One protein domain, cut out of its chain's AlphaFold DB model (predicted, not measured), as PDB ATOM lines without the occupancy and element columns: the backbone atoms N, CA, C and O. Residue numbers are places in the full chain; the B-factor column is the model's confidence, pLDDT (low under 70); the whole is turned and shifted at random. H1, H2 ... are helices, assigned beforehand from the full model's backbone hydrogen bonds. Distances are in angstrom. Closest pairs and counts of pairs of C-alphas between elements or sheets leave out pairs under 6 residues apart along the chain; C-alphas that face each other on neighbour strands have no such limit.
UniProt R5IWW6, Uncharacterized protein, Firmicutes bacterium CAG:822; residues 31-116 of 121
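What this domain is: This is residues 31 to 116 of the 121 residues of an uncharacterized protein of Firmicutes bacterium CAG:822 (UniProt R5IWW6). The long helix H2 is the slanting stroke of a zigzag: H1 folds back from its start, and near its other end it meets H5, hairpinned with H4, as a V. The printed part has 86 residues with five named helices, H1 to H5 in order, and no named strand: all helix. It is compact, with a radius of gyration of the C-alphas of 13.8 A, and only just flat, spanning 37 by 35 by 19 A.

How they stand to each other: Start at the hub H2, residues 54 to 75. Its residues 56 to 60 touch H1, residues 43 to 51, in a helical hairpin; the closest C-alphas, Gly 49 and Gly 57, are 4.4 A apart. Its residues 66 to 73 touch residues 108 to 115 of H5, residues 99 to 116, at a steep tilt of 50 degrees, the same way; closest are C-alphas Ser 73 and Tyr 115, 5.2 A. H4, residues 87 to 95, forms a hairpin with H5, C-alphas Cys 93 and Gly 100 closest at 3.9 A. H3, residues 81 to 84, touches H2, closest at C-alphas Lys 81 and Val 74, 6.0 A. In H1, H2 and H4 every O i to N i+4 pair is within hydrogen-bond range, in H5 12 of 14; H3 is too short.

Where its parts are: Find C-alpha 54 at (11.569, 28.466, 91.542); H2 runs 31.7 A. H5 runs 26.2 A to C-alpha 116 at (-1.373, 3.750, 78.937).

The domain as a whole: The farthest C-alphas, Val 51 and Pro 79, are 38.4 A apart. The printed part has no cut, its four links are tight, and no printed residue is under 70 in pLDDT.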
ATOM      1  N   LEU A  31     -10.962  13.355  79.876       88.69
ATOM      2  CA  LEU A  31     -11.746  12.570  80.828       88.69
ATOM      3  C   LEU A  31     -12.513  13.433  81.846       88.69
ATOM      4  O   LEU A  31     -13.162  12.860  82.719       88.69
ATOM      5  N   ASP A  32     -12.440  14.764  81.730       91.94
ATOM      6  CA  ASP A  32     -13.071  15.740  82.629       91.94
ATOM      7  C   ASP A  32     -12.732  15.505  84.115       91.94
ATOM      8  O   ASP A  32     -13.593  15.459  84.987       91.94
ATOM      9  N   LEU A  33     -11.442  15.284  84.407       93.19
ATOM     10  CA  LEU A  33     -10.953  14.953  85.757       93.19
ATOM     11  C   LEU A  33     -10.445  16.165  86.552       93.19
ATOM     12  O   LEU A  33      -9.939  16.003  87.664       93.19
ATOM     13  N   TYR A  34     -10.531  17.367  85.983       93.00
ATOM     14  CA  TYR A  34     -10.080  18.590  86.639       93.00
ATOM     15  C   TYR A  34     -11.153  19.139  87.575       93.00
ATOM     16  O   TYR A  34     -12.249  19.498  87.153       93.00
ATOM     17  N   ASP A  35     -10.796  19.264  88.846       93.50
ATOM     18  CA  ASP A  35     -11.631  19.859  89.879       93.50
ATOM     19  C   ASP A  35     -11.426  21.382  89.910       93.50
ATOM     20  O   ASP A  35     -10.312  21.872  90.120       93.50
ATOM     21  N   LYS A  36     -12.515  22.128  89.696       92.19
ATOM     22  CA  LYS A  36     -12.522  23.598  89.658       92.19
ATOM     23  C   LYS A  36     -12.355  24.232  91.039       92.19
ATOM     24  O   LYS A  36     -11.978  25.397  91.132       92.19
ATOM     25  N   GLU A  37     -12.617  23.492  92.113       93.88
ATOM     26  CA  GLU A  37     -12.465  23.999  93.477       93.88
ATOM     27  C   GLU A  37     -11.051  23.776  94.030       93.88
ATOM     28  O   GLU A  37     -10.644  24.441  94.988       93.88
ATOM     29  N   ALA A  38     -10.268  22.902  93.391       93.50
ATOM     30  CA  ALA A  38      -8.931  22.534  93.828       93.50
ATOM     31  C   ALA A  38      -7.905  23.678  93.724       93.50
ATOM     32  O   ALA A  38      -7.981  24.568  92.875       93.50
ATOM     33  N   TRP A  39      -6.859  23.598  94.556       94.25
ATOM     34  CA  TRP A  39      -5.770  24.584  94.604       94.25
ATOM     35  C   TRP A  39      -5.093  24.807  93.243       94.25
ATOM     36  O   TRP A  39      -4.773  25.937  92.894       94.25
ATOM     37  N   TYR A  40      -4.924  23.753  92.439       91.81
ATOM     38  CA  TYR A  40      -4.246  23.845  91.143       91.81
ATOM     39  C   TYR A  40      -5.068  24.594  90.087       91.81
ATOM     40  O   TYR A  40      -4.511  25.009  89.074       91.81
ATOM     41  N   TYR A  41      -6.378  24.766  90.292       93.19
ATOM     42  CA  TYR A  41      -7.239  25.522  89.381       93.19
ATOM     43  C   TYR A  41      -7.097  27.034  89.596       93.19
ATOM     44  O   TYR A  41      -7.315  27.834  88.686       93.19
ATOM     45  N   ARG A  42      -6.703  27.449  90.803       94.75
ATOM     46  CA  ARG A  42      -6.643  28.859  91.181       94.75
ATOM     47  C   ARG A  42      -5.251  29.428  90.907       94.75
ATOM     48  O   ARG A  42      -4.273  29.059  91.554       94.75
ATOM     49  N   TRP A  43      -5.170  30.371  89.969       93.56
ATOM     50  CA  TRP A  43      -3.906  30.944  89.481       93.56
ATOM     51  C   TRP A  43      -3.028  31.560  90.585       93.56
ATOM     52  O   TRP A  43      -1.802  31.500  90.500       93.56
ATOM     53  N   TYR A  44      -3.633  32.117  91.639       94.06
ATOM     54  CA  TYR A  44      -2.898  32.807  92.701       94.06
ATOM     55  C   TYR A  44      -1.985  31.870  93.506       94.06
ATOM     56  O   TYR A  44      -0.935  32.311  93.966       94.06
ATOM     57  N   TYR A  45      -2.316  30.577  93.636       94.25
ATOM     58  CA  TYR A  45      -1.427  29.609  94.289       94.25
ATOM     59  C   TYR A  45      -0.165  29.356  93.460       94.25
ATOM     60  O   TYR A  45       0.922  29.253  94.022       94.25
ATOM     61  N   TRP A  46      -0.288  29.310  92.132       94.00
ATOM     62  CA  TRP A  46       0.861  29.160  91.238       94.00
ATOM     63  C   TRP A  46       1.787  30.368  91.311       94.00
ATOM     64  O   TRP A  46       2.994  30.205  91.468       94.00
ATOM     65  N   VAL A  47       1.221  31.577  91.258       94.06
ATOM     66  CA  VAL A  47       2.004  32.813  91.384       94.06
ATOM     67  C   VAL A  47       2.708  32.866  92.735       94.06
ATOM     68  O   VAL A  47       3.907  33.115  92.766       94.06
ATOM     69  N   LEU A  48       2.015  32.547  93.832       93.62
ATOM     70  CA  LEU A  48       2.635  32.479  95.156       93.62
ATOM     71  C   LEU A  48       3.805  31.483  95.190       93.62
ATOM     72  O   LEU A  48       4.864  31.810  95.720       93.62
ATOM     73  N   GLY A  49       3.635  30.303  94.587       91.69
ATOM     74  CA  GLY A  49       4.684  29.292  94.486       91.69
ATOM     75  C   GLY A  49       5.950  29.824  93.816       91.69
ATOM     76  O   GLY A  49       7.029  29.690  94.380       91.69
ATOM     77  N   PHE A  50       5.824  30.480  92.660       91.06
ATOM     78  CA  PHE A  50       6.975  31.035  91.938       91.06
ATOM     79  C   PHE A  50       7.553  32.305  92.576       91.06
ATOM     80  O   PHE A  50       8.759  32.524  92.483       91.06
ATOM     81  N   VAL A  51       6.732  33.115  93.255       93.25
ATOM     82  CA  VAL A  51       7.188  34.305  94.000       93.25
ATOM     83  C   VAL A  51       8.041  33.914  95.207       93.25
ATOM     84  O   VAL A  51       9.046  34.567  95.476       93.25
ATOM     85  N   LEU A  52       7.694  32.828  95.904       92.75
ATOM     86  CA  LEU A  52       8.516  32.269  96.987       92.75
ATOM     87  C   LEU A  52       9.808  31.603  96.476       92.75
ATOM     88  O   LEU A  52      10.704  31.306  97.265       92.75
ATOM     89  N   GLY A  53       9.909  31.369  95.167       93.06
ATOM     90  CA  GLY A  53      11.091  30.860  94.489       93.06
ATOM     91  C   GLY A  53      10.757  29.820  93.420       93.06
ATOM     92  O   GLY A  53       9.657  29.278  93.344       93.06
ATOM     93  N   ILE A  54      11.749  29.470  92.603       91.56
ATOM     94  CA  ILE A  54      11.569  28.466  91.542       91.56
ATOM     95  C   ILE A  54      11.314  27.074  92.140       91.56
ATOM     96  O   ILE A  54      10.473  26.331  91.636       91.56
ATOM     97  N   ILE A  55      12.002  26.725  93.234       90.88
ATOM     98  CA  ILE A  55      11.906  25.393  93.850       90.88
ATOM     99  C   ILE A  55      10.476  25.094  94.347       90.88
ATOM    100  O   ILE A  55       9.939  24.063  93.937       90.88
ATOM    101  N   PRO A  56       9.807  25.954  95.148       91.75
ATOM    102  CA  PRO A  56       8.412  25.723  95.533       91.75
ATOM    103  C   PRO A  56       7.463  25.568  94.336       91.75
ATOM    104  O   PRO A  56       6.639  24.654  94.332       91.75
ATOM    105  N   GLY A  57       7.618  26.390  93.291       91.56
ATOM    106  CA  GLY A  57       6.837  26.263  92.056       91.56
ATOM    107  C   GLY A  57       7.019  24.907  91.358       91.56
ATOM    108  O   GLY A  57       6.038  24.281  90.948       91.56
ATOM    109  N   LEU A  58       8.254  24.399  91.283       90.50
ATOM    110  CA  LEU A  58       8.544  23.074  90.720       90.50
ATOM    111  C   LEU A  58       7.960  21.935  91.565       90.50
ATOM    112  O   LEU A  58       7.411  20.983  91.010       90.50
ATOM    113  N   VAL A  59       8.022  22.036  92.896       91.06
ATOM    114  CA  VAL A  59       7.400  21.053  93.800       91.06
ATOM    115  C   VAL A  59       5.882  21.030  93.607       91.06
ATOM    116  O   VAL A  59       5.295  19.954  93.517       91.06
ATOM    117  N   MET A  60       5.240  22.194  93.471       93.19
ATOM    118  CA  MET A  60       3.807  22.267  93.167       93.19
ATOM    119  C   MET A  60       3.476  21.598  91.829       93.19
ATOM    120  O   MET A  60       2.524  20.820  91.756       93.19
ATOM    121  N   LEU A  61       4.279  21.833  90.787       90.88
ATOM    122  CA  LEU A  61       4.104  21.185  89.486       90.88
ATOM    123  C   LEU A  61       4.224  19.659  89.599       90.88
ATOM    124  O   LEU A  61       3.384  18.939  89.060       90.88
ATOM    125  N   LEU A  62       5.202  19.158  90.358       89.62
ATOM    126  CA  LEU A  62       5.374  17.726  90.611       89.62
ATOM    127  C   LEU A  62       4.160  17.117  91.333       89.62
ATOM    128  O   LEU A  62       3.631  16.096  90.893       89.62
ATOM    129  N   VAL A  63       3.684  17.753  92.407       92.69
ATOM    130  CA  VAL A  63       2.504  17.290  93.164       92.69
ATOM    131  C   VAL A  63       1.256  17.295  92.284       92.69
ATOM    132  O   VAL A  63       0.463  16.354  92.322       92.69
ATOM    133  N   PHE A  64       1.085  18.330  91.461       93.00
ATOM    134  CA  PHE A  64       0.006  18.394  90.482       93.00
ATOM    135  C   PHE A  64       0.104  17.260  89.454       93.00
ATOM    136  O   PHE A  64      -0.892  16.575  89.222       93.00
ATOM    137  N   SER A  65       1.298  17.010  88.908       90.50
ATOM    138  CA  SER A  65       1.563  15.912  87.971       90.50
ATOM    139  C   SER A  65       1.131  14.562  88.539       90.50
ATOM    140  O   SER A  65       0.293  13.868  87.957       90.50
ATOM    141  N   ILE A  66       1.606  14.246  89.746       91.31
ATOM    142  CA  ILE A  66       1.266  13.013  90.461       91.31
ATOM    143  C   ILE A  66      -0.242  12.915  90.698       91.31
ATOM    144  O   ILE A  66      -0.844  11.882  90.400       91.31
ATOM    145  N   LYS A  67      -0.878  13.986  91.191       92.94
ATOM    146  CA  LYS A  67      -2.319  13.998  91.479       92.94
ATOM    147  C   LYS A  67      -3.144  13.690  90.231       92.94
ATOM    148  O   LYS A  67      -4.040  12.849  90.285       92.94
ATOM    149  N   ILE A  68      -2.842  14.345  89.111       93.19
ATOM    150  CA  ILE A  68      -3.568  14.130  87.858       93.19
ATOM    151  C   ILE A  68      -3.333  12.714  87.320       93.19
ATOM    152  O   ILE A  68      -4.294  12.047  86.935       93.19
ATOM    153  N   ALA A  69      -2.100  12.208  87.373       90.50
ATOM    154  CA  ALA A  69      -1.787  10.844  86.955       90.50
ATOM    155  C   ALA A  69      -2.532   9.785  87.791       90.50
ATOM    156  O   ALA A  69      -3.059   8.813  87.241       90.50
ATOM    157  N   CYS A  70      -2.666  10.008  89.103       92.44
ATOM    158  CA  CYS A  70      -3.455   9.149  89.984       92.44
ATOM    159  C   CYS A  70      -4.946   9.177  89.616       92.44
ATOM    160  O   CYS A  70      -5.561   8.119  89.513       92.44
ATOM    161  N   LEU A  71      -5.526  10.358  89.365       93.19
ATOM    162  CA  LEU A  71      -6.936  10.489  88.965       93.19
ATOM    163  C   LEU A  71      -7.226   9.790  87.631       93.19
ATOM    164  O   LEU A  71      -8.217   9.067  87.518       93.19
ATOM    165  N   VAL A  72      -6.346   9.961  86.640       91.00
ATOM    166  CA  VAL A  72      -6.435   9.257  85.351       91.00
ATOM    167  C   VAL A  72      -6.394   7.745  85.571       91.00
ATOM    168  O   VAL A  72      -7.242   7.019  85.055       91.00
ATOM    169  N   SER A  73      -5.462   7.270  86.395       90.31
ATOM    170  CA  SER A  73      -5.308   5.846  86.706       90.31
ATOM    171  C   SER A  73      -6.528   5.265  87.436       90.31
ATOM    172  O   SER A  73      -6.992   4.177  87.096       90.31
ATOM    173  N   VAL A  74      -7.124   6.018  88.366       92.00
ATOM    174  CA  VAL A  74      -8.379   5.644  89.041       92.00
ATOM    175  C   VAL A  74      -9.527   5.533  88.045       92.00
ATOM    176  O   VAL A  74     -10.250   4.537  88.058       92.00
ATOM    177  N   LYS A  75      -9.683   6.525  87.158       90.62
ATOM    178  CA  LYS A  75     -10.742   6.536  86.139       90.62
ATOM    179  C   LYS A  75     -10.632   5.343  85.188       90.62
ATOM    180  O   LYS A  75     -11.652   4.817  84.752       90.62
ATOM    181  N   LEU A  76      -9.406   4.913  84.903       87.44
ATOM    182  CA  LEU A  76      -9.088   3.769  84.047       87.44
ATOM    183  C   LEU A  76      -8.980   2.439  84.817       87.44
ATOM    184  O   LEU A  76      -8.537   1.444  84.246       87.44
ATOM    185  N   ASN A  77      -9.373   2.409  86.098       87.75
ATOM    186  CA  ASN A  77      -9.329   1.228  86.968       87.75
ATOM    187  C   ASN A  77      -7.977   0.493  86.957       87.75
ATOM    188  O   ASN A  77      -7.913  -0.735  86.957       87.75
ATOM    189  N   VAL A  78      -6.884   1.255  86.971       87.88
ATOM    190  CA  VAL A  78      -5.525   0.723  87.088       87.88
ATOM    191  C   VAL A  78      -5.360   0.005  88.445       87.88
ATOM    192  O   VAL A  78      -5.717   0.585  89.479       87.88
ATOM    193  N   PRO A  79      -4.826  -1.233  88.481       87.38
ATOM    194  CA  PRO A  79      -4.542  -1.961  89.718       87.38
ATOM    195  C   PRO A  79      -3.641  -1.163  90.664       87.38
ATOM    196  O   PRO A  79      -2.859  -0.319  90.240       87.38
ATOM    197  N   GLY A  80      -3.773  -1.408  91.968       86.50
ATOM    198  CA  GLY A  80      -2.981  -0.710  92.986       86.50
ATOM    199  C   GLY A  80      -3.425   0.729  93.274       86.50
ATOM    200  O   GLY A  80      -2.733   1.422  94.019       86.50
ATOM    201  N   LYS A  81      -4.576   1.173  92.735       89.75
ATOM    202  CA  LYS A  81      -5.126   2.523  92.972       89.75
ATOM    203  C   LYS A  81      -5.203   2.898  94.439       89.75
ATOM    204  O   LYS A  81      -4.813   3.998  94.787       89.75
ATOM    205  N   GLU A  82      -5.572   1.954  95.293       90.00
ATOM    206  CA  GLU A  82      -5.667   2.151  96.739       90.00
ATOM    207  C   GLU A  82      -4.340   2.548  97.394       90.00
ATOM    208  O   GLU A  82      -4.366   3.170  98.444       90.00
ATOM    209  N   ILE A  83      -3.193   2.229  96.784       89.25
ATOM    210  CA  ILE A  83      -1.864   2.511  97.341       89.25
ATOM    211  C   ILE A  83      -1.354   3.865  96.844       89.25
ATOM    212  O   ILE A  83      -0.964   4.714  97.646       89.25
ATOM    213  N   TYR A  84      -1.358   4.098  95.527       89.12
ATOM    214  CA  TYR A  84      -0.762   5.310  94.953       89.12
ATOM    215  C   TYR A  84      -1.677   6.536  95.009       89.12
ATOM    216  O   TYR A  84      -1.185   7.651  94.865       89.12
ATOM    217  N   THR A  85      -2.989   6.392  95.228       90.94
ATOM    218  CA  THR A  85      -3.863   7.568  95.402       90.94
ATOM    219  C   THR A  85      -3.676   8.250  96.748       90.94
ATOM    220  O   THR A  85      -4.094   9.392  96.926       90.94
ATOM    221  N   LEU A  86      -3.075   7.549  97.707       93.06
ATOM    222  CA  LEU A  86      -2.868   8.048  99.052       93.06
ATOM    223  C   LEU A  86      -1.709   9.055  99.053       93.06
ATOM    224  O   LEU A  86      -0.581   8.682  98.720       93.06
ATOM    225  N   PRO A  87      -1.928  10.314  99.477       91.06
ATOM    226  CA  PRO A  87      -0.853  11.305  99.537       91.06
ATOM    227  C   PRO A  87       0.307  10.862 100.437       91.06
ATOM    228  O   PRO A  87       1.470  11.137 100.154       91.06
ATOM    229  N   TYR A  88      -0.012  10.123 101.503       90.88
ATOM    230  CA  TYR A  88       0.946   9.608 102.479       90.88
ATOM    231  C   TYR A  88       1.935   8.611 101.871       90.88
ATOM    232  O   TYR A  88       3.089   8.607 102.280       90.88
ATOM    233  N   THR A  89       1.538   7.838 100.855       92.38
ATOM    234  CA  THR A  89       2.456   6.935 100.144       92.38
ATOM    235  C   THR A  89       3.601   7.724  99.507       92.38
ATOM    236  O   THR A  89       4.769   7.406  99.712       92.38
ATOM    237  N   TRP A  90       3.283   8.814  98.804       92.88
ATOM    238  CA  TRP A  90       4.286   9.667  98.160       92.88
ATOM    239  C   TRP A  90       5.162  10.405  99.169       92.88
ATOM    240  O   TRP A  90       6.368  10.520  98.962       92.88
ATOM    241  N   LEU A  91       4.571  10.877 100.270       91.94
ATOM    242  CA  LEU A  91       5.311  11.554 101.335       91.94
ATOM    243  C   LEU A  91       6.316  10.617 102.008       91.94
ATOM    244  O   LEU A  91       7.474  10.991 102.172       91.94
ATOM    245  N   VAL A  92       5.904   9.390 102.340       92.44
ATOM    246  CA  VAL A  92       6.802   8.367 102.895       92.44
ATOM    247  C   VAL A  92       7.951   8.103 101.924       92.44
ATOM    248  O   VAL A  92       9.114   8.175 102.316       92.44
ATOM    249  N   CYS A  93       7.657   7.893 100.638       92.56
ATOM    250  CA  CYS A  93       8.692   7.703  99.625       92.56
ATOM    251  C   CYS A  93       9.651   8.905  99.510       92.56
ATOM    252  O   CYS A  93      10.842   8.711  99.299       92.56
ATOM    253  N   ALA A  94       9.181  10.141  99.682       90.75
ATOM    254  CA  ALA A  94      10.038  11.326  99.617       90.75
ATOM    255  C   ALA A  94      10.941  11.501 100.856       90.75
ATOM    256  O   ALA A  94      12.082  11.949 100.722       90.75
ATOM    257  N   ILE A  95      10.448  11.148 102.049       92.75
ATOM    258  CA  ILE A  95      11.152  11.344 103.328       92.75
ATOM    259  C   ILE A  95      12.299  10.342 103.507       92.75
ATOM    260  O   ILE A  95      13.369  10.720 103.982       92.75
ATOM    261  N   PHE A  96      12.095   9.071 103.141       91.81
ATOM    262  CA  PHE A  96      13.118   8.039 103.319       91.81
ATOM    263  C   PHE A  96      14.178   8.115 102.203       91.81
ATOM    264  O   PHE A  96      13.864   7.851 101.039       91.81
ATOM    265  N   PRO A  97      15.447   8.430 102.522       90.75
ATOM    266  CA  PRO A  97      16.483   8.586 101.509       90.75
ATOM    267  C   PRO A  97      16.833   7.245 100.860       90.75
ATOM    268  O   PRO A  97      16.708   6.185 101.477       90.75
ATOM    269  N   VAL A  98      17.324   7.306  99.620       91.12
ATOM    270  CA  VAL A  98      17.739   6.160  98.790       91.12
ATOM    271  C   VAL A  98      16.599   5.173  98.516       91.12
ATOM    272  O   VAL A  98      16.076   5.165  97.408       91.12
ATOM    273  N   LEU A  99      16.174   4.373  99.500       92.25
ATOM    274  CA  LEU A  99      15.105   3.382  99.343       92.25
ATOM    275  C   LEU A  99      13.763   4.033  99.010       92.25
ATOM    276  O   LEU A  99      13.099   3.620  98.059       92.25
ATOM    277  N   GLY A 100      13.374   5.072  99.755       91.06
ATOM    278  CA  GLY A 100      12.129   5.786  99.490       91.06
ATOM    279  C   GLY A 100      12.155   6.460  98.124       91.06
ATOM    280  O   GLY A 100      11.174   6.373  97.395       91.06
ATOM    281  N   TRP A 101      13.285   7.041  97.724       91.19
ATOM    282  CA  TRP A 101      13.427   7.707  96.424       91.19
ATOM    283  C   TRP A 101      13.398   6.727  95.252       91.19
ATOM    284  O   TRP A 101      12.766   7.004  94.234       91.19
ATOM    285  N   VAL A 102      14.025   5.557  95.396       93.62
ATOM    286  CA  VAL A 102      13.917   4.475  94.408       93.62
ATOM    287  C   VAL A 102      12.458   4.038  94.277       93.62
ATOM    288  O   VAL A 102      11.942   3.975  93.162       93.62
ATOM    289  N   LEU A 103      11.758   3.820  95.396       92.81
ATOM    290  CA  LEU A 103      10.327   3.501  95.386       92.81
ATOM    291  C   LEU A 103       9.481   4.636  94.798       92.81
ATOM    292  O   LEU A 103       8.549   4.360  94.049       92.81
ATOM    293  N   PHE A 104       9.825   5.894  95.073       91.31
ATOM    294  CA  PHE A 104       9.166   7.073  94.515       91.31
ATOM    295  C   PHE A 104       9.246   7.057  92.990       91.31
ATOM    296  O   PHE A 104       8.233   7.211  92.315       91.31
ATOM    297  N   ILE A 105      10.445   6.831  92.444       88.81
ATOM    298  CA  ILE A 105      10.681   6.772  91.000       88.81
ATOM    299  C   ILE A 105       9.927   5.589  90.386       88.81
ATOM    300  O   ILE A 105       9.241   5.765  89.381       88.81
ATOM    301  N   ILE A 106       9.999   4.402  90.997       91.44
ATOM    302  CA  ILE A 106       9.279   3.214  90.517       91.44
ATOM    303  C   ILE A 106       7.772   3.471  90.499       91.44
ATOM    304  O   ILE A 106       7.120   3.187  89.496       91.44
ATOM    305  N   LEU A 107       7.216   4.045  91.568       90.94
ATOM    306  CA  LEU A 107       5.794   4.362  91.670       90.94
ATOM    307  C   LEU A 107       5.382   5.432  90.652       90.94
ATOM    308  O   LEU A 107       4.352   5.301  89.995       90.94
ATOM    309  N   TYR A 108       6.208   6.463  90.473       87.62
ATOM    310  CA  TYR A 108       5.998   7.511  89.476       87.62
ATOM    311  C   TYR A 108       5.929   6.941  88.059       87.62
ATOM    312  O   TYR A 108       4.980   7.225  87.322       87.62
ATOM    313  N   ILE A 109       6.895   6.094  87.704       86.44
ATOM    314  CA  ILE A 109       6.944   5.401  86.416       86.44
ATOM    315  C   ILE A 109       5.742   4.464  86.275       86.44
ATOM    316  O   ILE A 109       5.082   4.475  85.238       86.44
ATOM    317  N   TYR A 110       5.418   3.692  87.316       88.06
ATOM    318  CA  TYR A 110       4.289   2.768  87.322       88.06
ATOM    319  C   TYR A 110       2.978   3.477  86.978       88.06
ATOM    320  O   TYR A 110       2.289   3.062  86.048       88.06
ATOM    321  N   VAL A 111       2.660   4.582  87.659       87.38
ATOM    322  CA  VAL A 111       1.417   5.328  87.415       87.38
ATOM    323  C   VAL A 111       1.387   5.887  85.988       87.38
ATOM    324  O   VAL A 111       0.366   5.759  85.317       87.38
ATOM    325  N   HIS A 112       2.498   6.428  85.476       80.88
ATOM    326  CA  HIS A 112       2.556   7.012  84.126       80.88
ATOM    327  C   HIS A 112       2.521   5.975  82.996       80.88
ATOM    328  O   HIS A 112       1.998   6.244  81.913       80.88
ATOM    329  N   ILE A 113       3.067   4.785  83.222       81.19
ATOM    330  CA  ILE A 113       3.080   3.720  82.221       81.19
ATOM    331  C   ILE A 113       1.765   2.940  82.245       81.19
ATOM    332  O   ILE A 113       1.204   2.622  81.196       81.19
ATOM    333  N   TRP A 114       1.244   2.619  83.429       80.25
ATOM    334  CA  TRP A 114       0.156   1.654  83.537       80.25
ATOM    335  C   TRP A 114      -1.182   2.195  83.040       80.25
ATOM    336  O   TRP A 114      -1.959   1.444  82.449       80.25
ATOM    337  N   TYR A 115      -1.437   3.500  83.168       77.12
ATOM    338  CA  TYR A 115      -2.645   4.081  82.585       77.12
ATOM    339  C   TYR A 115      -2.665   3.925  81.051       77.12
ATOM    340  O   TYR A 115      -3.731   3.739  80.464       77.12
ATOM    341  N   VAL A 116      -1.496   3.951  80.391       78.00
ATOM    342  CA  VAL A 116      -1.373   3.750  78.937       78.00
ATOM    343  C   VAL A 116      -1.742   2.318  78.556       78.00
ATOM    344  O   VAL A 116      -2.427   2.100  77.558       78.00
TER     345      VAL A 116